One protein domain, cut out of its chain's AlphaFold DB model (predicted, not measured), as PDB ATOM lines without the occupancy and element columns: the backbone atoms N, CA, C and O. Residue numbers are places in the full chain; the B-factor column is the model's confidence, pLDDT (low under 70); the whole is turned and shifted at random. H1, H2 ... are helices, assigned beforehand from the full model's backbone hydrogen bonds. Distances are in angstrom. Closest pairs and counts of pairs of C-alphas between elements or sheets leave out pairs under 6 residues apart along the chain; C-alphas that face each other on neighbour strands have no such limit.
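AT A GLANCE: This is residues 9 to 138 of the 213 residues of an uncharacterized protein of Hypoxylon sp. EC38 (UniProt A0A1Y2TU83). Three helical hairpins are stacked side by side: H5 with the long H6 at one end, H3 with H4 in the middle, and H1 with H2 at the other end. H1, H3 and H5 form one row, H2, H4 and H6 a second row running the other way, and residues 130 to 138 of H6 stick out beyond the stack. The printed part has 130 residues with six named helices, H1 to H6 in chain order, and no named strand: all helix. It is compact, with a radius of gyration of the C-alphas of 14.7 A, and elongated, spanning 50 by 32 by 26 A.

IN THESE COORDINATES: H6, residues 114 to 138, is 36.4 A long and ends at C-alpha 138 (37.480, 118.068, -16.050). H5, residues 94 to 107, measures 20.6 A, H4, residues 66 to 78, 18.4 A, and H3, residues 46 to 52, 10.1 A. H2, residues 19 to 31, measures 18.6 A, and H1, residues 9 to 14, 8.7 A from C-alpha 9 (13.704, 95.403, -13.939).

HOW THE PARTS SIT: H6, with residues 115 to 123 alone, touches H5 in a hairpin at a shallow tilt of 22 degrees; the closest C-alphas are those of Ala 98 and Tyr 115, 5.3 A. With residues 114 to 125 alone it touches H4, closest at Leu 70 and Ala 118, 6.4 A between C-alphas. H3 touches H5, C-alphas of His 48 and Ser 94 closest at 4.8 A, and H1, His 10 and Ala 46 closest at 4.5 A. H2 and H6 are apart. Every O i to N i+4 pair is within hydrogen-bond range in H1, H3, H4 and H6; H2 has 7 of 9, H5 9 of 10.

THE WHOLE: The C-alphas of Tyr 60 and Arg 138, the two farthest apart, are 52.7 A apart. The printed part has no cut; the links H2 to H3, H3 to H4 and H4 to H5 are long. pLDDT is under 70 at residues 54 to 64 and 110 to 112.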
ATOM      1  N   MET A   9      12.294  95.802 -13.877       95.31
ATOM      2  CA  MET A   9      13.704  95.403 -13.939       95.31
ATOM      3  C   MET A   9      14.093  94.442 -12.798       95.31
ATOM      4  O   MET A   9      14.846  93.490 -13.002       95.31
ATOM      5  N   HIS A  10      13.529  94.620 -11.599       93.75
ATOM      6  CA  HIS A  10      13.701  93.685 -10.477       93.75
ATOM      7  C   HIS A  10      13.035  92.340 -10.756       93.75
ATOM      8  O   HIS A  10      13.607  91.295 -10.442       93.75
ATOM      9  N   GLY A  11      11.848  92.366 -11.371       92.12
ATOM     10  CA  GLY A  11      11.151  91.174 -11.843       92.12
ATOM     11  C   GLY A  11      12.007  90.380 -12.829       92.12
ATOM     12  O   GLY A  11      12.238  89.190 -12.612       92.12
ATOM     13  N   LEU A  12      12.562  91.058 -13.839       92.69
ATOM     14  CA  LEU A  12      13.484  90.474 -14.815       92.69
ATOM     15  C   LEU A  12      14.731  89.869 -14.157       92.69
ATOM     16  O   LEU A  12      15.133  88.752 -14.492       92.69
ATOM     17  N   ALA A  13      15.329  90.580 -13.198       92.19
ATOM     18  CA  ALA A  13      16.505  90.100 -12.482       92.19
ATOM     19  C   ALA A  13      16.221  88.817 -11.689       92.19
ATOM     20  O   ALA A  13      17.041  87.902 -11.693       92.19
ATOM     21  N   SER A  14      15.035  88.717 -11.082       89.19
ATOM     22  CA  SER A  14      14.598  87.523 -10.349       89.19
ATOM     23  C   SER A  14      14.066  86.385 -11.225       89.19
ATOM     24  O   SER A  14      13.852  85.284 -10.727       89.19
ATOM     25  N   TYR A  15      13.812  86.639 -12.511       86.19
ATOM     26  CA  TYR A  15      13.192  85.664 -13.401       86.19
ATOM     27  C   TYR A  15      14.151  84.490 -13.674       86.19
ATOM     28  O   TYR A  15      15.278  84.732 -14.112       86.19
ATOM     29  N   PRO A  16      13.739  83.224 -13.479       76.38
ATOM     30  CA  PRO A  16      14.627  82.072 -13.642       76.38
ATOM     31  C   PRO A  16      14.816  81.605 -15.100       76.38
ATOM     32  O   PRO A  16      15.325  80.515 -15.337       76.38
ATOM     33  N   GLY A  17      14.391  82.390 -16.094       77.38
ATOM     34  CA  GLY A  17      14.514  82.007 -17.502       77.38
ATOM     35  C   GLY A  17      15.921  82.182 -18.094       77.38
ATOM     36  O   GLY A  17      16.773  82.856 -17.504       77.38
ATOM     37  N   PRO A  18      16.156  81.609 -19.290       80.19
ATOM     38  CA  PRO A  18      17.447  81.657 -19.969       80.19
ATOM     39  C   PRO A  18      17.843  83.090 -20.333       80.19
ATOM     40  O   PRO A  18      16.990  83.938 -20.620       80.19
ATOM     41  N   PHE A  19      19.153  83.347 -20.388       81.88
ATOM     42  CA  PHE A  19      19.702  84.676 -20.678       81.88
ATOM     43  C   PHE A  19      19.146  85.287 -21.973       81.88
ATOM     44  O   PHE A  19      18.797  86.466 -22.005       81.88
ATOM     45  N   LEU A  20      18.988  84.471 -23.021       83.25
ATOM     46  CA  LEU A  20      18.484  84.912 -24.326       83.25
ATOM     47  C   LEU A  20      17.063  85.488 -24.271       83.25
ATOM     48  O   LEU A  20      16.733  86.358 -25.069       83.25
ATOM     49  N   CYS A  21      16.238  85.059 -23.314       85.50
ATOM     50  CA  CYS A  21      14.904  85.624 -23.110       85.50
ATOM     51  C   CYS A  21      14.937  86.914 -22.284       85.50
ATOM     52  O   CYS A  21      14.032  87.737 -22.399       85.50
ATOM     53  N   LYS A  22      15.971  87.111 -21.455       89.88
ATOM     54  CA  LYS A  22      16.072  88.290 -20.590       89.88
ATOM     55  C   LYS A  22      16.458  89.550 -21.353       89.88
ATOM     56  O   LYS A  22      15.962  90.618 -21.017       89.88
ATOM     57  N   ILE A  23      17.324  89.439 -22.361       92.88
ATOM     58  CA  ILE A  23      17.868  90.618 -23.049       92.88
ATOM     59  C   ILE A  23      16.810  91.421 -23.815       92.88
ATOM     60  O   ILE A  23      16.722  92.622 -23.564       92.88
ATOM     61  N   PRO A  24      15.980  90.824 -24.697       94.44
ATOM     62  CA  PRO A  24      14.979  91.594 -25.435       94.44
ATOM     63  C   PRO A  24      13.989  92.287 -24.496       94.44
ATOM     64  O   PRO A  24      13.731  93.479 -24.628       94.44
ATOM     65  N   LEU A  25      13.524  91.566 -23.476       93.56
ATOM     66  CA  LEU A  25      12.611  92.103 -22.477       93.56
ATOM     67  C   LEU A  25      13.259  93.207 -21.627       93.56
ATOM     68  O   LEU A  25      12.634  94.223 -21.342       93.56
ATOM     69  N   GLY A  26      14.520  93.032 -21.232       94.50
ATOM     70  CA  GLY A  26      15.284  94.066 -20.543       94.50
ATOM     71  C   GLY A  26      15.413  95.331 -21.380       94.50
ATOM     72  O   GLY A  26      15.224  96.426 -20.854       94.50
ATOM     73  N   GLN A  27      15.652  95.190 -22.684       95.81
ATOM     74  CA  GLN A  27      15.699  96.324 -23.598       95.81
ATOM     75  C   GLN A  27      14.342  97.025 -23.714       95.81
ATOM     76  O   GLN A  27      14.295  98.249 -23.689       95.81
ATOM     77  N   GLU A  28      13.237  96.281 -23.794       95.19
ATOM     78  CA  GLU A  28      11.885  96.859 -23.793       95.19
ATOM     79  C   GLU A  28      11.596  97.655 -22.513       95.19
ATOM     80  O   GLU A  28      11.044  98.753 -22.587       95.19
ATOM     81  N   ILE A  29      12.010  97.138 -21.351       94.81
ATOM     82  CA  ILE A  29      11.867  97.819 -20.055       94.81
ATOM     83  C   ILE A  29      12.696  99.114 -20.020       94.81
ATOM     84  O   ILE A  29      12.216 100.147 -19.558       94.81
ATOM     85  N   LEU A  30      13.928  99.094 -20.533       93.75
ATOM     86  CA  LEU A  30      14.749 100.307 -20.626       93.75
ATOM     87  C   LEU A  30      14.154 101.322 -21.607       93.75
ATOM     88  O   LEU A  30      14.112 102.516 -21.316       93.75
ATOM     89  N   ASN A  31      13.636 100.855 -22.744       93.50
ATOM     90  CA  ASN A  31      13.021 101.704 -23.763       93.50
ATOM     91  C   ASN A  31      11.729 102.380 -23.272       93.50
ATOM     92  O   ASN A  31      11.370 103.430 -23.796       93.50
ATOM     93  N   SER A  32      11.047 101.830 -22.259       92.81
ATOM     94  CA  SER A  32       9.918 102.509 -21.607       92.81
ATOM     95  C   SER A  32      10.337 103.580 -20.596       92.81
ATOM     96  O   SER A  32       9.478 104.140 -19.920       92.81
ATOM     97  N   GLY A  33      11.638 103.857 -20.461       91.38
ATOM     98  CA  GLY A  33      12.173 104.846 -19.527       91.38
ATOM     99  C   GLY A  33      12.309 104.342 -18.089       91.38
ATOM    100  O   GLY A  33      12.441 105.160 -17.179       91.38
ATOM    101  N   GLU A  34      12.273 103.025 -17.852       91.94
ATOM    102  CA  GLU A  34      12.497 102.491 -16.504       91.94
ATOM    103  C   GLU A  34      13.925 102.809 -16.042       91.94
ATOM    104  O   GLU A  34      14.907 102.573 -16.749       91.94
ATOM    105  N   ASN A  35      14.049 103.287 -14.806       91.75
ATOM    106  CA  ASN A  35      15.345 103.477 -14.173       91.75
ATOM    107  C   ASN A  35      15.932 102.118 -13.742       91.75
ATOM    108  O   ASN A  35      15.464 101.508 -12.779       91.75
ATOM    109  N   ILE A  36      17.002 101.668 -14.405       94.94
ATOM    110  CA  ILE A  36      17.726 100.427 -14.063       94.94
ATOM    111  C   ILE A  36      18.250 100.405 -12.614       94.94
ATOM    112  O   ILE A  36      18.367  99.342 -12.000       94.94
ATOM    113  N   ASN A  37      18.501 101.587 -12.047       94.31
ATOM    114  CA  ASN A  37      19.006 101.800 -10.693       94.31
ATOM    115  C   ASN A  37      17.913 102.033  -9.655       94.31
ATOM    116  O   ASN A  37      18.212 102.343  -8.502       94.31
ATOM    117  N   ARG A  38      16.642 101.871 -10.032       90.56
ATOM    118  CA  ARG A  38      15.524 102.045  -9.112       90.56
ATOM    119  C   ARG A  38      15.703 101.169  -7.872       90.56
ATOM    120  O   ARG A  38      15.954  99.963  -7.961       90.56
ATOM    121  N   LEU A  39      15.546 101.766  -6.696       89.94
ATOM    122  CA  LEU A  39      15.678 101.053  -5.430       89.94
ATOM    123  C   LEU A  39      14.361 100.365  -5.061       89.94
ATOM    124  O   LEU A  39      13.327 101.002  -4.865       89.94
ATOM    125  N   HIS A  40      14.397  99.040  -4.926       89.44
ATOM    126  CA  HIS A  40      13.284  98.278  -4.376       89.44
ATOM    127  C   HIS A  40      13.308  98.345  -2.839       89.44
ATOM    128  O   HIS A  40      14.355  98.060  -2.243       89.44
ATOM    129  N   PRO A  41      12.162  98.576  -2.162       82.75
ATOM    130  CA  PRO A  41      12.106  98.842  -0.719       82.75
ATOM    131  C   PRO A  41      12.699  97.774   0.205       82.75
ATOM    132  O   PRO A  41      12.948  98.063   1.371       82.75
ATOM    133  N   LYS A  42      12.843  96.541  -0.289       84.94
ATOM    134  CA  LYS A  42      13.357  95.377   0.459       84.94
ATOM    135  C   LYS A  42      14.518  94.648  -0.218       84.94
ATOM    136  O   LYS A  42      15.089  93.747   0.374       84.94
ATOM    137  N   LYS A  43      14.779  94.936  -1.497       87.25
ATOM    138  CA  LYS A  43      15.651  94.092  -2.339       87.25
ATOM    139  C   LYS A  43      16.842  94.850  -2.934       87.25
ATOM    140  O   LYS A  43      17.691  94.212  -3.538       87.25
ATOM    141  N   GLY A  44      16.912  96.172  -2.760       90.88
ATOM    142  CA  GLY A  44      17.930  97.004  -3.406       90.88
ATOM    143  C   GLY A  44      17.639  97.219  -4.892       90.88
ATOM    144  O   GLY A  44      16.484  97.199  -5.319       90.88
ATOM    145  N   THR A  45      18.675  97.459  -5.688       93.81
ATOM    146  CA  THR A  45      18.560  97.608  -7.149       93.81
ATOM    147  C   THR A  45      18.310  96.262  -7.840       93.81
ATOM    148  O   THR A  45      18.414  95.195  -7.228       93.81
ATOM    149  N   ALA A  46      18.009  96.287  -9.137       94.88
ATOM    150  CA  ALA A  46      17.933  95.062  -9.929       94.88
ATOM    151  C   ALA A  46      19.259  94.279  -9.918       94.88
ATOM    152  O   ALA A  46      19.246  93.049  -9.921       94.88
ATOM    153  N   LEU A  47      20.395  94.979  -9.820       95.56
ATOM    154  CA  LEU A  47      21.716  94.364  -9.723       95.56
ATOM    155  C   LEU A  47      21.901  93.581  -8.412       95.56
ATOM    156  O   LEU A  47      22.383  92.453  -8.455       95.56
ATOM    157  N   HIS A  48      21.412  94.099  -7.276       93.50
ATOM    158  CA  HIS A  48      21.411  93.356  -6.005       93.50
ATOM    159  C   HIS A  48      20.657  92.027  -6.135       93.50
ATOM    160  O   HIS A  48      21.106  90.991  -5.647       93.50
ATOM    161  N   ILE A  49      19.505  92.050  -6.815       92.19
ATOM    162  CA  ILE A  49      18.705  90.845  -7.057       92.19
ATOM    163  C   ILE A  49      19.429  89.892  -8.001       92.19
ATOM    164  O   ILE A  49      19.411  88.695  -7.750       92.19
ATOM    165  N   ALA A  50      20.050  90.391  -9.069       92.31
ATOM    166  CA  ALA A  50      20.737  89.551 -10.045       92.31
ATOM    167  C   ALA A  50      21.917  88.784  -9.424       92.31
ATOM    168  O   ALA A  50      22.120  87.620  -9.755       92.31
ATOM    169  N   VAL A  51      22.645  89.407  -8.489       91.19
ATOM    170  CA  VAL A  51      23.728  88.753  -7.738       91.19
ATOM    171  C   VAL A  51      23.170  87.657  -6.819       91.19
ATOM    172  O   VAL A  51      23.650  86.528  -6.866       91.19
ATOM    173  N   LYS A  52      22.111  87.944  -6.044       85.56
ATOM    174  CA  LYS A  52      21.508  86.982  -5.092       85.56
ATOM    175  C   LYS A  52      20.684  85.875  -5.749       85.56
ATOM    176  O   LYS A  52      20.600  84.760  -5.247       85.56
ATOM    177  N   GLY A  53      20.022  86.182  -6.859       74.12
ATOM    178  CA  GLY A  53      19.037  85.310  -7.506       74.12
ATOM    179  C   GLY A  53      19.624  84.016  -8.068       74.12
ATOM    180  O   GLY A  53      18.871  83.102  -8.393       74.12
ATOM    181  N   LEU A  54      20.949  83.922  -8.148       64.69
ATOM    182  CA  LEU A  54      21.669  82.748  -8.638       64.69
ATOM    183  C   LEU A  54      21.966  81.719  -7.535       64.69
ATOM    184  O   LEU A  54      22.323  80.588  -7.843       64.69
ATOM    185  N   GLU A  55      21.729  82.079  -6.273       55.91
ATOM    186  CA  GLU A  55      21.929  81.227  -5.091       55.91
ATOM    187  C   GLU A  55      20.718  80.311  -4.814       55.91
ATOM    188  O   GLU A  55      20.839  79.271  -4.175       55.91
ATOM    189  N   LEU A  56      19.526  80.680  -5.306       50.00
ATOM    190  CA  LEU A  56      18.249  80.156  -4.797       50.00
ATOM    191  C   LEU A  56      17.493  79.196  -5.722       50.00
ATOM    192  O   LEU A  56      16.463  78.657  -5.322       50.00
ATOM    193  N   TYR A  57      17.964  78.953  -6.942       45.84
ATOM    194  CA  TYR A  57      17.237  78.118  -7.896       45.84
ATOM    195  C   TYR A  57      18.161  77.108  -8.561       45.84
ATOM    196  O   TYR A  57      18.613  77.349  -9.675       45.84
ATOM    197  N   ASN A  58      18.376  75.954  -7.904       48.72
ATOM    198  CA  ASN A  58      18.166  74.680  -8.599       48.72
ATOM    199  C   ASN A  58      18.074  73.403  -7.717       48.72
ATOM    200  O   ASN A  58      18.997  72.591  -7.715       48.72
ATOM    201  N   PRO A  59      16.942  73.118  -7.053       45.34
ATOM    202  CA  PRO A  59      16.642  71.752  -6.615       45.34
ATOM    203  C   PRO A  59      16.182  70.810  -7.759       45.34
ATOM    204  O   PRO A  59      15.925  69.640  -7.493       45.34
ATOM    205  N   TYR A  60      16.078  71.273  -9.021       46.41
ATOM    206  CA  TYR A  60      15.406  70.548 -10.121       46.41
ATOM    207  C   TYR A  60      16.182  70.460 -11.460       46.41
ATOM    208  O   TYR A  60      15.581  70.234 -12.507       46.41
ATOM    209  N   GLY A  61      17.507  70.613 -11.481       47.66
ATOM    210  CA  GLY A  61      18.329  70.389 -12.682       47.66
ATOM    211  C   GLY A  61      18.277  71.441 -13.812       47.66
ATOM    212  O   GLY A  61      19.153  71.417 -14.666       47.66
ATOM    213  N   ASN A  62      17.397  72.451 -13.778       50.31
ATOM    214  CA  ASN A  62      17.392  73.551 -14.760       50.31
ATOM    215  C   ASN A  62      18.274  74.715 -14.289       50.31
ATOM    216  O   ASN A  62      17.784  75.713 -13.763       50.31
ATOM    217  N   SER A  63      19.593  74.560 -14.410       52.97
ATOM    218  CA  SER A  63      20.529  75.607 -14.012       52.97
ATOM    219  C   SER A  63      20.419  76.775 -14.986       52.97
ATOM    220  O   SER A  63      20.601  76.618 -16.194       52.97
ATOM    221  N   ILE A  64      20.190  77.984 -14.465       59.78
ATOM    222  CA  ILE A  64      20.753  79.148 -15.148       59.78
ATOM    223  C   ILE A  64      22.247  78.855 -15.198       59.78
ATOM    224  O   ILE A  64      22.887  78.696 -14.157       59.78
ATOM    225  N   SER A  65      22.779  78.678 -16.405       71.00
ATOM    226  CA  SER A  65      24.202  78.423 -16.572       71.00
ATOM    227  C   SER A  65      24.973  79.532 -15.860       71.00
ATOM    228  O   SER A  65      24.620  80.703 -15.985       71.00
ATOM    229  N   TYR A  66      26.034  79.180 -15.133       75.38
ATOM    230  CA  TYR A  66      26.980  80.140 -14.550       75.38
ATOM    231  C   TYR A  66      27.301  81.286 -15.537       75.38
ATOM    232  O   TYR A  66      27.286  82.467 -15.183       75.38
ATOM    233  N   PHE A  67      27.474  80.937 -16.817       81.75
ATOM    234  CA  PHE A  67      27.740  81.886 -17.894       81.75
ATOM    235  C   PHE A  67      26.571  82.832 -18.178       81.75
ATOM    236  O   PHE A  67      26.794  83.997 -18.489       81.75
ATOM    237  N   ASP A  68      25.335  82.356 -18.080       86.06
ATOM    238  CA  ASP A  68      24.134  83.158 -18.309       86.06
ATOM    239  C   ASP A  68      23.924  84.184 -17.190       86.06
ATOM    240  O   ASP A  68      23.562  85.328 -17.467       86.06
ATOM    241  N   GLY A  69      24.233  83.808 -15.943       87.62
ATOM    242  CA  GLY A  69      24.239  84.727 -14.805       87.62
ATOM    243  C   GLY A  69      25.243  85.867 -14.989       87.62
ATOM    244  O   GLY A  69      24.873  87.040 -14.911       87.62
ATOM    245  N   LEU A  70      26.498  85.539 -15.321       90.56
ATOM    246  CA  LEU A  70      27.538  86.549 -15.555       90.56
ATOM    247  C   LEU A  70      27.238  87.429 -16.771       90.56
ATOM    248  O   LEU A  70      27.438  88.642 -16.713       90.56
ATOM    249  N   LYS A  71      26.719  86.853 -17.861       92.19
ATOM    250  CA  LYS A  71      26.289  87.630 -19.034       92.19
ATOM    251  C   LYS A  71      25.167  88.602 -18.682       92.19
ATOM    252  O   LYS A  71      25.181  89.729 -19.168       92.19
ATOM    253  N   PHE A  72      24.222  88.196 -17.833       92.94
ATOM    254  CA  PHE A  72      23.147  89.076 -17.382       92.94
ATOM    255  C   PHE A  72      23.655  90.213 -16.499       92.94
ATOM    256  O   PHE A  72      23.289  91.363 -16.731       92.94
ATOM    257  N   LEU A  73      24.548  89.922 -15.549       94.81
ATOM    258  CA  LEU A  73      25.201  90.959 -14.746       94.81
ATOM    259  C   LEU A  73      25.963  91.947 -15.623       94.81
ATOM    260  O   LEU A  73      25.779  93.154 -15.490       94.81
ATOM    261  N   LYS A  74      26.769  91.440 -16.560       95.88
ATOM    262  CA  LYS A  74      27.491  92.283 -17.509       95.88
ATOM    263  C   LYS A  74      26.530  93.154 -18.319       95.88
ATOM    264  O   LYS A  74      26.768  94.345 -18.437       95.88
ATOM    265  N   TRP A  75      25.425  92.595 -18.813       96.38
ATOM    266  CA  TRP A  75      24.424  93.365 -19.549       96.38
ATOM    267  C   TRP A  75      23.798  94.479 -18.699       96.38
ATOM    268  O   TRP A  75      23.648  95.593 -19.194       96.38
ATOM    269  N   LEU A  76      23.476  94.222 -17.425       96.62
ATOM    270  CA  LEU A  76      22.979  95.264 -16.518       96.62
ATOM    271  C   LEU A  76      24.009  96.395 -16.360       96.62
ATOM    272  O   LEU A  76      23.652  97.564 -16.483       96.62
ATOM    273  N   LEU A  77      25.282  96.052 -16.135       97.00
ATOM    274  CA  LEU A  77      26.377  97.019 -15.979       97.00
ATOM    275  C   LEU A  77      26.629  97.824 -17.265       97.00
ATOM    276  O   LEU A  77      26.750  99.047 -17.211       97.00
ATOM    277  N   ASP A  78      26.637  97.159 -18.423       95.69
ATOM    278  CA  ASP A  78      26.791  97.788 -19.741       95.69
ATOM    279  C   ASP A  78      25.645  98.781 -20.035       95.69
ATOM    280  O   ASP A  78      25.843  99.759 -20.756       95.69
ATOM    281  N   ASN A  79      24.467  98.573 -19.431       95.50
ATOM    282  CA  ASN A  79      23.301  99.460 -19.521       95.50
ATOM    283  C   ASN A  79      23.172 100.440 -18.341       95.50
ATOM    284  O   ASN A  79      22.126 101.067 -18.165       95.50
ATOM    285  N   GLY A  80      24.228 100.608 -17.543       94.44
ATOM    286  CA  GLY A  80      24.274 101.630 -16.500       94.44
ATOM    287  C   GLY A  80      23.684 101.218 -15.152       94.44
ATOM    288  O   GLY A  80      23.306 102.070 -14.350       94.44
ATOM    289  N   ALA A  81      23.605  99.928 -14.843       96.00
ATOM    290  CA  ALA A  81      23.448  99.542 -13.446       96.00
ATOM    291  C   ALA A  81      24.679 100.012 -12.646       96.00
ATOM    292  O   ALA A  81      25.807  99.660 -12.990       96.00
ATOM    293  N   ASP A  82      24.475 100.799 -11.589       95.81
ATOM    294  CA  ASP A  82      25.551 101.273 -10.720       95.81
ATOM    295  C   ASP A  82      25.763 100.281  -9.562       95.81
ATOM    296  O   ASP A  82      24.897 100.142  -8.688       95.81
ATOM    297  N   PRO A  83      26.905  99.573  -9.527       96.62
ATOM    298  CA  PRO A  83      27.197  98.590  -8.491       96.62
ATOM    299  C   PRO A  83      27.522  99.197  -7.124       96.62
ATOM    300  O   PRO A  83      27.549  98.452  -6.142       96.62
ATOM    301  N   ARG A  84      27.773 100.510  -7.049       94.44
ATOM    302  CA  ARG A  84      28.129 101.237  -5.820       94.44
ATOM    303  C   ARG A  84      26.901 101.653  -5.015       94.44
ATOM    304  O   ARG A  84      27.027 101.949  -3.827       94.44
ATOM    305  N   LEU A  85      25.729 101.677  -5.654       91.62
ATOM    306  CA  LEU A  85      24.466 101.987  -4.994       91.62
ATOM    307  C   LEU A  85      24.222 101.017  -3.859       91.62
ATOM    308  O   LEU A  85      24.331  99.804  -4.055       91.62
ATOM    309  N   ARG A  86      23.856 101.551  -2.695       90.31
ATOM    310  CA  ARG A  86      23.505 100.722  -1.557       90.31
ATOM    311  C   ARG A  86      22.017 100.427  -1.579       90.31
ATOM    312  O   ARG A  86      21.204 101.075  -2.237       90.31
ATOM    313  N   ASN A  87      21.659  99.348  -0.907       83.94
ATOM    314  CA  ASN A  87      20.274  99.034  -0.639       83.94
ATOM    315  C   ASN A  87      19.646 100.103   0.276       83.94
ATOM    316  O   ASN A  87      20.324 100.941   0.860       83.94
ATOM    317  N   ARG A  88      18.316 100.068   0.408       75.69
ATOM    318  CA  ARG A  88      17.544 101.082   1.144       75.69
ATOM    319  C   ARG A  88      18.036 101.326   2.574       75.69
ATOM    320  O   ARG A  88      17.906 102.443   3.064       75.69
ATOM    321  N   ASP A  89      18.553 100.293   3.228       72.62
ATOM    322  CA  ASP A  89      19.033 100.381   4.606       72.62
ATOM    323  C   ASP A  89      20.405 101.079   4.700       72.62
ATOM    324  O   ASP A  89      21.015 101.076   5.765       72.62
ATOM    325  N   GLY A  90      20.930 101.614   3.582       70.75
ATOM    326  CA  GLY A  90      22.257 102.234   3.475       70.75
ATOM    327  C   GLY A  90      23.401 101.247   3.728       70.75
ATOM    328  O   GLY A  90      24.570 101.627   3.851       70.75
ATOM    329  N   GLY A  91      23.067  99.961   3.859       78.44
ATOM    330  CA  GLY A  91      23.926  98.983   4.504       78.44
ATOM    331  C   GLY A  91      24.925  98.352   3.550       78.44
ATOM    332  O   GLY A  91      26.087  98.187   3.913       78.44
ATOM    333  N   ARG A  92      24.479  97.965   2.348       88.69
ATOM    334  CA  ARG A  92      25.279  97.147   1.421       88.69
ATOM    335  C   ARG A  92      25.017  97.515  -0.023       88.69
ATOM    336  O   ARG A  92      23.861  97.681  -0.401       88.69
ATOM    337  N   SER A  93      26.085  97.597  -0.801       94.25
ATOM    338  CA  SER A  93      26.063  97.687  -2.259       94.25
ATOM    339  C   SER A  93      25.986  96.311  -2.923       94.25
ATOM    340  O   SER A  93      26.151  95.282  -2.267       94.25
ATOM    341  N   SER A  94      25.796  96.267  -4.245       93.38
ATOM    342  CA  SER A  94      25.815  94.991  -4.984       93.38
ATOM    343  C   SER A  94      27.187  94.302  -4.924       93.38
ATOM    344  O   SER A  94      27.254  93.074  -4.937       93.38
ATOM    345  N   ILE A  95      28.272  95.077  -4.791       95.25
ATOM    346  CA  ILE A  95      29.630  94.555  -4.567       95.25
ATOM    347  C   ILE A  95      29.727  93.890  -3.190       95.25
ATOM    348  O   ILE A  95      30.245  92.779  -3.092       95.25
ATOM    349  N   ASP A  96      29.203  94.541  -2.148       93.88
ATOM    350  CA  ASP A  96      29.227  94.006  -0.779       93.88
ATOM    351  C   ASP A  96      28.420  92.707  -0.675       93.88
ATOM    352  O   ASP A  96      28.837  91.766  -0.003       93.88
ATOM    353  N   GLU A  97      27.288  92.619  -1.379       91.31
ATOM    354  CA  GLU A  97      26.503  91.383  -1.442       91.31
ATOM    355  C   GLU A  97      27.290  90.243  -2.103       91.31
ATOM    356  O   GLU A  97      27.298  89.132  -1.580       91.31
ATOM    357  N   ALA A  98      28.019  90.505  -3.194       91.62
ATOM    358  CA  ALA A  98      28.860  89.479  -3.812       91.62
ATOM    359  C   ALA A  98      29.987  89.003  -2.881       91.62
ATOM    360  O   ALA A  98      30.282  87.813  -2.857       91.62
ATOM    361  N   VAL A  99      30.589  89.894  -2.083       91.69
ATOM    362  CA  VAL A  99      31.608  89.513  -1.085       91.69
ATOM    363  C   VAL A  99      31.038  88.534  -0.060       91.69
ATOM    364  O   VAL A  99      31.669  87.520   0.231       91.69
ATOM    365  N   LEU A 100      29.836  88.800   0.449       89.06
ATOM    366  CA  LEU A 100      29.185  87.910   1.411       89.06
ATOM    367  C   LEU A 100      28.898  86.535   0.808       89.06
ATOM    368  O   LEU A 100      29.214  85.522   1.427       89.06
ATOM    369  N   CYS A 101      28.395  86.493  -0.427       86.12
ATOM    370  CA  CYS A 101      28.168  85.232  -1.126       86.12
ATOM    371  C   CYS A 101      29.480  84.459  -1.374       86.12
ATOM    372  O   CYS A 101      29.504  83.238  -1.235       86.12
ATOM    373  N   VAL A 102      30.605  85.136  -1.661       86.56
ATOM    374  CA  VAL A 102      31.932  84.483  -1.742       86.56
ATOM    375  C   VAL A 102      32.303  83.825  -0.410       86.56
ATOM    376  O   VAL A 102      32.797  82.696  -0.388       86.56
ATOM    377  N   GLU A 103      32.102  84.517   0.712       86.69
ATOM    378  CA  GLU A 103      32.416  83.985   2.042       86.69
ATOM    379  C   GLU A 103      31.543  82.784   2.411       86.69
ATOM    380  O   GLU A 103      32.033  81.826   3.011       86.69
ATOM    381  N   GLU A 104      30.263  82.810   2.044       84.00
ATOM    382  CA  GLU A 104      29.348  81.683   2.227       84.00
ATOM    383  C   GLU A 104      29.733  80.501   1.338       84.00
ATOM    384  O   GLU A 104      29.815  79.368   1.816       84.00
ATOM    385  N   GLN A 105      30.085  80.760   0.082       80.06
ATOM    386  CA  GLN A 105      30.505  79.729  -0.856       80.06
ATOM    387  C   GLN A 105      31.794  79.018  -0.420       80.06
ATOM    388  O   GLN A 105      31.893  77.797  -0.543       80.06
ATOM    389  N   LYS A 106      32.758  79.751   0.154       82.62
ATOM    390  CA  LYS A 106      33.991  79.168   0.715       82.62
ATOM    391  C   LYS A 106      33.716  78.179   1.845       82.62
ATOM    392  O   LYS A 106      34.464  77.219   1.998       82.62
ATOM    393  N   LYS A 107      32.646  78.377   2.624       83.12
ATOM    394  CA  LYS A 107      32.245  77.431   3.683       83.12
ATOM    395  C   LYS A 107      31.703  76.118   3.117       83.12
ATOM    396  O   LYS A 107      31.698  75.121   3.828       83.12
ATOM    397  N   LEU A 108      31.235  76.130   1.870       78.31
ATOM    398  CA  LEU A 108      30.612  74.991   1.195       78.31
ATOM    399  C   LEU A 108      31.579  74.214   0.285       78.31
ATOM    400  O   LEU A 108      31.151  73.240  -0.325       78.31
ATOM    401  N   ASP A 109      32.843  74.643   0.177       77.25
ATOM    402  CA  ASP A 109      33.871  74.053  -0.703       77.25
ATOM    403  C   ASP A 109      33.398  73.869  -2.162       77.25
ATOM    404  O   ASP A 109      33.716  72.902  -2.853       77.25
ATOM    405  N   ALA A 110      32.562  74.796  -2.642       68.38
ATOM    406  CA  ALA A 110      31.994  74.704  -3.980       68.38
ATOM    407  C   ALA A 110      33.021  75.155  -5.044       68.38
ATOM    408  O   ALA A 110      33.612  76.225  -4.905       68.38
ATOM    409  N   PRO A 111      33.177  74.422  -6.163       64.19
ATOM    410  CA  PRO A 111      34.227  74.666  -7.163       64.19
ATOM    411  C   PRO A 111      33.966  75.861  -8.099       64.19
ATOM    412  O   PRO A 111      34.745  76.110  -9.016       64.19
ATOM    413  N   PHE A 112      32.852  76.574  -7.938       68.06
ATOM    414  CA  PHE A 112      32.454  77.645  -8.852       68.06
ATOM    415  C   PHE A 112      32.898  79.004  -8.309       68.06
ATOM    416  O   PHE A 112      32.668  79.295  -7.149       68.06
ATOM    417  N   HIS A 113      33.460  79.883  -9.134       81.88
ATOM    418  CA  HIS A 113      33.898  81.217  -8.691       81.88
ATOM    419  C   HIS A 113      32.915  82.335  -9.063       81.88
ATOM    420  O   HIS A 113      33.302  83.493  -9.170       81.88
ATOM    421  N   PHE A 114      31.626  82.003  -9.224       86.00
ATOM    422  CA  PHE A 114      30.599  82.934  -9.706       86.00
ATOM    423  C   PHE A 114      30.622  84.287  -8.996       86.00
ATOM    424  O   PHE A 114      30.700  85.323  -9.655       86.00
ATOM    425  N   TYR A 115      30.564  84.285  -7.665       89.00
ATOM    426  CA  TYR A 115      30.495  85.526  -6.903       89.00
ATOM    427  C   TYR A 115      31.796  86.324  -6.973       89.00
ATOM    428  O   TYR A 115      31.751  87.551  -6.941       89.00
ATOM    429  N   GLU A 116      32.939  85.656  -7.144       90.50
ATOM    430  CA  GLU A 116      34.224  86.326  -7.343       90.50
ATOM    431  C   GLU A 116      34.264  87.013  -8.715       90.50
ATOM    432  O   GLU A 116      34.598  88.193  -8.809       90.50
ATOM    433  N   ASP A 117      33.824  86.327  -9.771       91.88
ATOM    434  CA  ASP A 117      33.766  86.892 -11.121       91.88
ATOM    435  C   ASP A 117      32.748  88.036 -11.217       91.88
ATOM    436  O   ASP A 117      33.032  89.094 -11.786       91.88
ATOM    437  N   ALA A 118      31.573  87.868 -10.602       93.31
ATOM    438  CA  ALA A 118      30.557  88.909 -10.486       93.31
ATOM    439  C   ALA A 118      31.101  90.140  -9.747       93.31
ATOM    440  O   ALA A 118      30.924  91.273 -10.202       93.31
ATOM    441  N   ARG A 119      31.803  89.923  -8.629       94.50
ATOM    442  CA  ARG A 119      32.464  90.977  -7.856       94.50
ATOM    443  C   ARG A 119      33.497  91.720  -8.698       94.50
ATOM    444  O   ARG A 119      33.489  92.950  -8.706       94.50
ATOM    445  N   ILE A 120      34.357  91.006  -9.425       95.44
ATOM    446  CA  ILE A 120      35.373  91.610 -10.298       95.44
ATOM    447  C   ILE A 120      34.710  92.475 -11.377       95.44
ATOM    448  O   ILE A 120      35.109  93.628 -11.553       95.44
ATOM    449  N   LEU A 121      33.667  91.969 -12.047       95.75
ATOM    450  CA  LEU A 121      32.911  92.735 -13.048       95.75
ATOM    451  C   LEU A 121      32.360  94.042 -12.469       95.75
ATOM    452  O   LEU A 121      32.502  95.101 -13.080       95.75
ATOM    453  N   MET A 122      31.769  93.979 -11.278       96.81
ATOM    454  CA  MET A 122      31.200  95.148 -10.615       96.81
ATOM    455  C   MET A 122      32.264  96.157 -10.164       96.81
ATOM    456  O   MET A 122      32.056  97.356 -10.321       96.81
ATOM    457  N   ILE A 123      33.424  95.709  -9.671       96.94
ATOM    458  CA  ILE A 123      34.548  96.598  -9.317       96.94
ATOM    459  C   ILE A 123      35.077  97.328 -10.556       96.94
ATOM    460  O   ILE A 123      35.317  98.535 -10.519       96.94
ATOM    461  N   VAL A 124      35.238  96.610 -11.670       97.00
ATOM    462  CA  VAL A 124      35.678  97.203 -12.939       97.00
ATOM    463  C   VAL A 124      34.655  98.228 -13.435       97.00
ATOM    464  O   VAL A 124      35.034  99.338 -13.807       97.00
ATOM    465  N   ALA A 125      33.360  97.903 -13.383       96.19
ATOM    466  CA  ALA A 125      32.297  98.827 -13.767       96.19
ATOM    467  C   ALA A 125      32.240 100.073 -12.864       96.19
ATOM    468  O   ALA A 125      32.139 101.185 -13.378       96.19
ATOM    469  N   ALA A 126      32.383  99.911 -11.543       95.62
ATOM    470  CA  ALA A 126      32.451 101.022 -10.592       95.62
ATOM    471  C   ALA A 126      33.591 101.988 -10.938       95.62
ATOM    472  O   ALA A 126      33.378 103.194 -11.042       95.62
ATOM    473  N   LYS A 127      34.786 101.449 -11.204       95.38
ATOM    474  CA  LYS A 127      35.947 102.249 -11.605       95.38
ATOM    475  C   LYS A 127      35.705 102.999 -12.916       95.38
ATOM    476  O   LYS A 127      36.050 104.171 -13.029       95.38
ATOM    477  N   HIS A 128      35.071 102.362 -13.902       92.12
ATOM    478  CA  HIS A 128      34.713 103.036 -15.150       92.12
ATOM    479  C   HIS A 128      33.730 104.196 -14.947       92.12
ATOM    480  O   HIS A 128      33.840 105.204 -15.651       92.12
ATOM    481  N   LEU A 129      32.787 104.079 -14.008       89.88
ATOM    482  CA  LEU A 129      31.889 105.179 -13.644       89.88
ATOM    483  C   LEU A 129      32.666 106.333 -12.997       89.88
ATOM    484  O   LEU A 129      32.524 107.473 -13.433       89.88
ATOM    485  N   GLU A 130      33.562 106.041 -12.051       89.62
ATOM    486  CA  GLU A 130      34.426 107.045 -11.411       89.62
ATOM    487  C   GLU A 130      35.324 107.776 -12.420       89.62
ATOM    488  O   GLU A 130      35.452 109.003 -12.382       89.62
ATOM    489  N   ASP A 131      35.914 107.045 -13.367       90.25
ATOM    490  CA  ASP A 131      36.751 107.626 -14.418       90.25
ATOM    491  C   ASP A 131      35.935 108.550 -15.343       90.25
ATOM    492  O   ASP A 131      36.407 109.626 -15.731       90.25
ATOM    493  N   ARG A 132      34.691 108.169 -15.674       86.38
ATOM    494  CA  ARG A 132      33.763 109.008 -16.452       86.38
ATOM    495  C   ARG A 132      33.372 110.268 -15.686       86.38
ATOM    496  O   ARG A 132      33.492 111.361 -16.238       86.38
ATOM    497  N   GLU A 133      33.002 110.136 -14.415       85.12
ATOM    498  CA  GLU A 133      32.708 111.257 -13.513       85.12
ATOM    499  C   GLU A 133      33.884 112.237 -13.423       85.12
ATOM    500  O   GLU A 133      33.718 113.457 -13.520       85.12
ATOM    501  N   ALA A 134      35.101 111.717 -13.259       85.56
ATOM    502  CA  ALA A 134      36.311 112.524 -13.200       85.56
ATOM    503  C   ALA A 134      36.580 113.243 -14.531       85.56
ATOM    504  O   ALA A 134      36.971 114.415 -14.535       85.56
ATOM    505  N   ALA A 135      36.356 112.575 -15.665       84.19
ATOM    506  CA  ALA A 135      36.505 113.170 -16.988       84.19
ATOM    507  C   ALA A 135      35.466 114.273 -17.253       84.19
ATOM    508  O   ALA A 135      35.817 115.323 -17.794       84.19
ATOM    509  N   GLU A 136      34.213 114.085 -16.845       80.75
ATOM    510  CA  GLU A 136      33.158 115.098 -16.963       80.75
ATOM    511  C   GLU A 136      33.445 116.321 -16.090       80.75
ATOM    512  O   GLU A 136      33.383 117.452 -16.578       80.75
ATOM    513  N   LYS A 137      33.890 116.117 -14.843       77.69
ATOM    514  CA  LYS A 137      34.341 117.207 -13.959       77.69
ATOM    515  C   LYS A 137      35.493 118.013 -14.567       77.69
ATOM    516  O   LYS A 137      35.556 119.226 -14.380       77.69
ATOM    517  N   ARG A 138      36.395 117.374 -15.325       77.50
ATOM    518  CA  ARG A 138      37.480 118.068 -16.050       77.50
ATOM    519  C   ARG A 138      36.983 118.877 -17.249       77.50
ATOM    520  O   ARG A 138      37.600 119.887 -17.571       77.50
TER     521      ARG A 138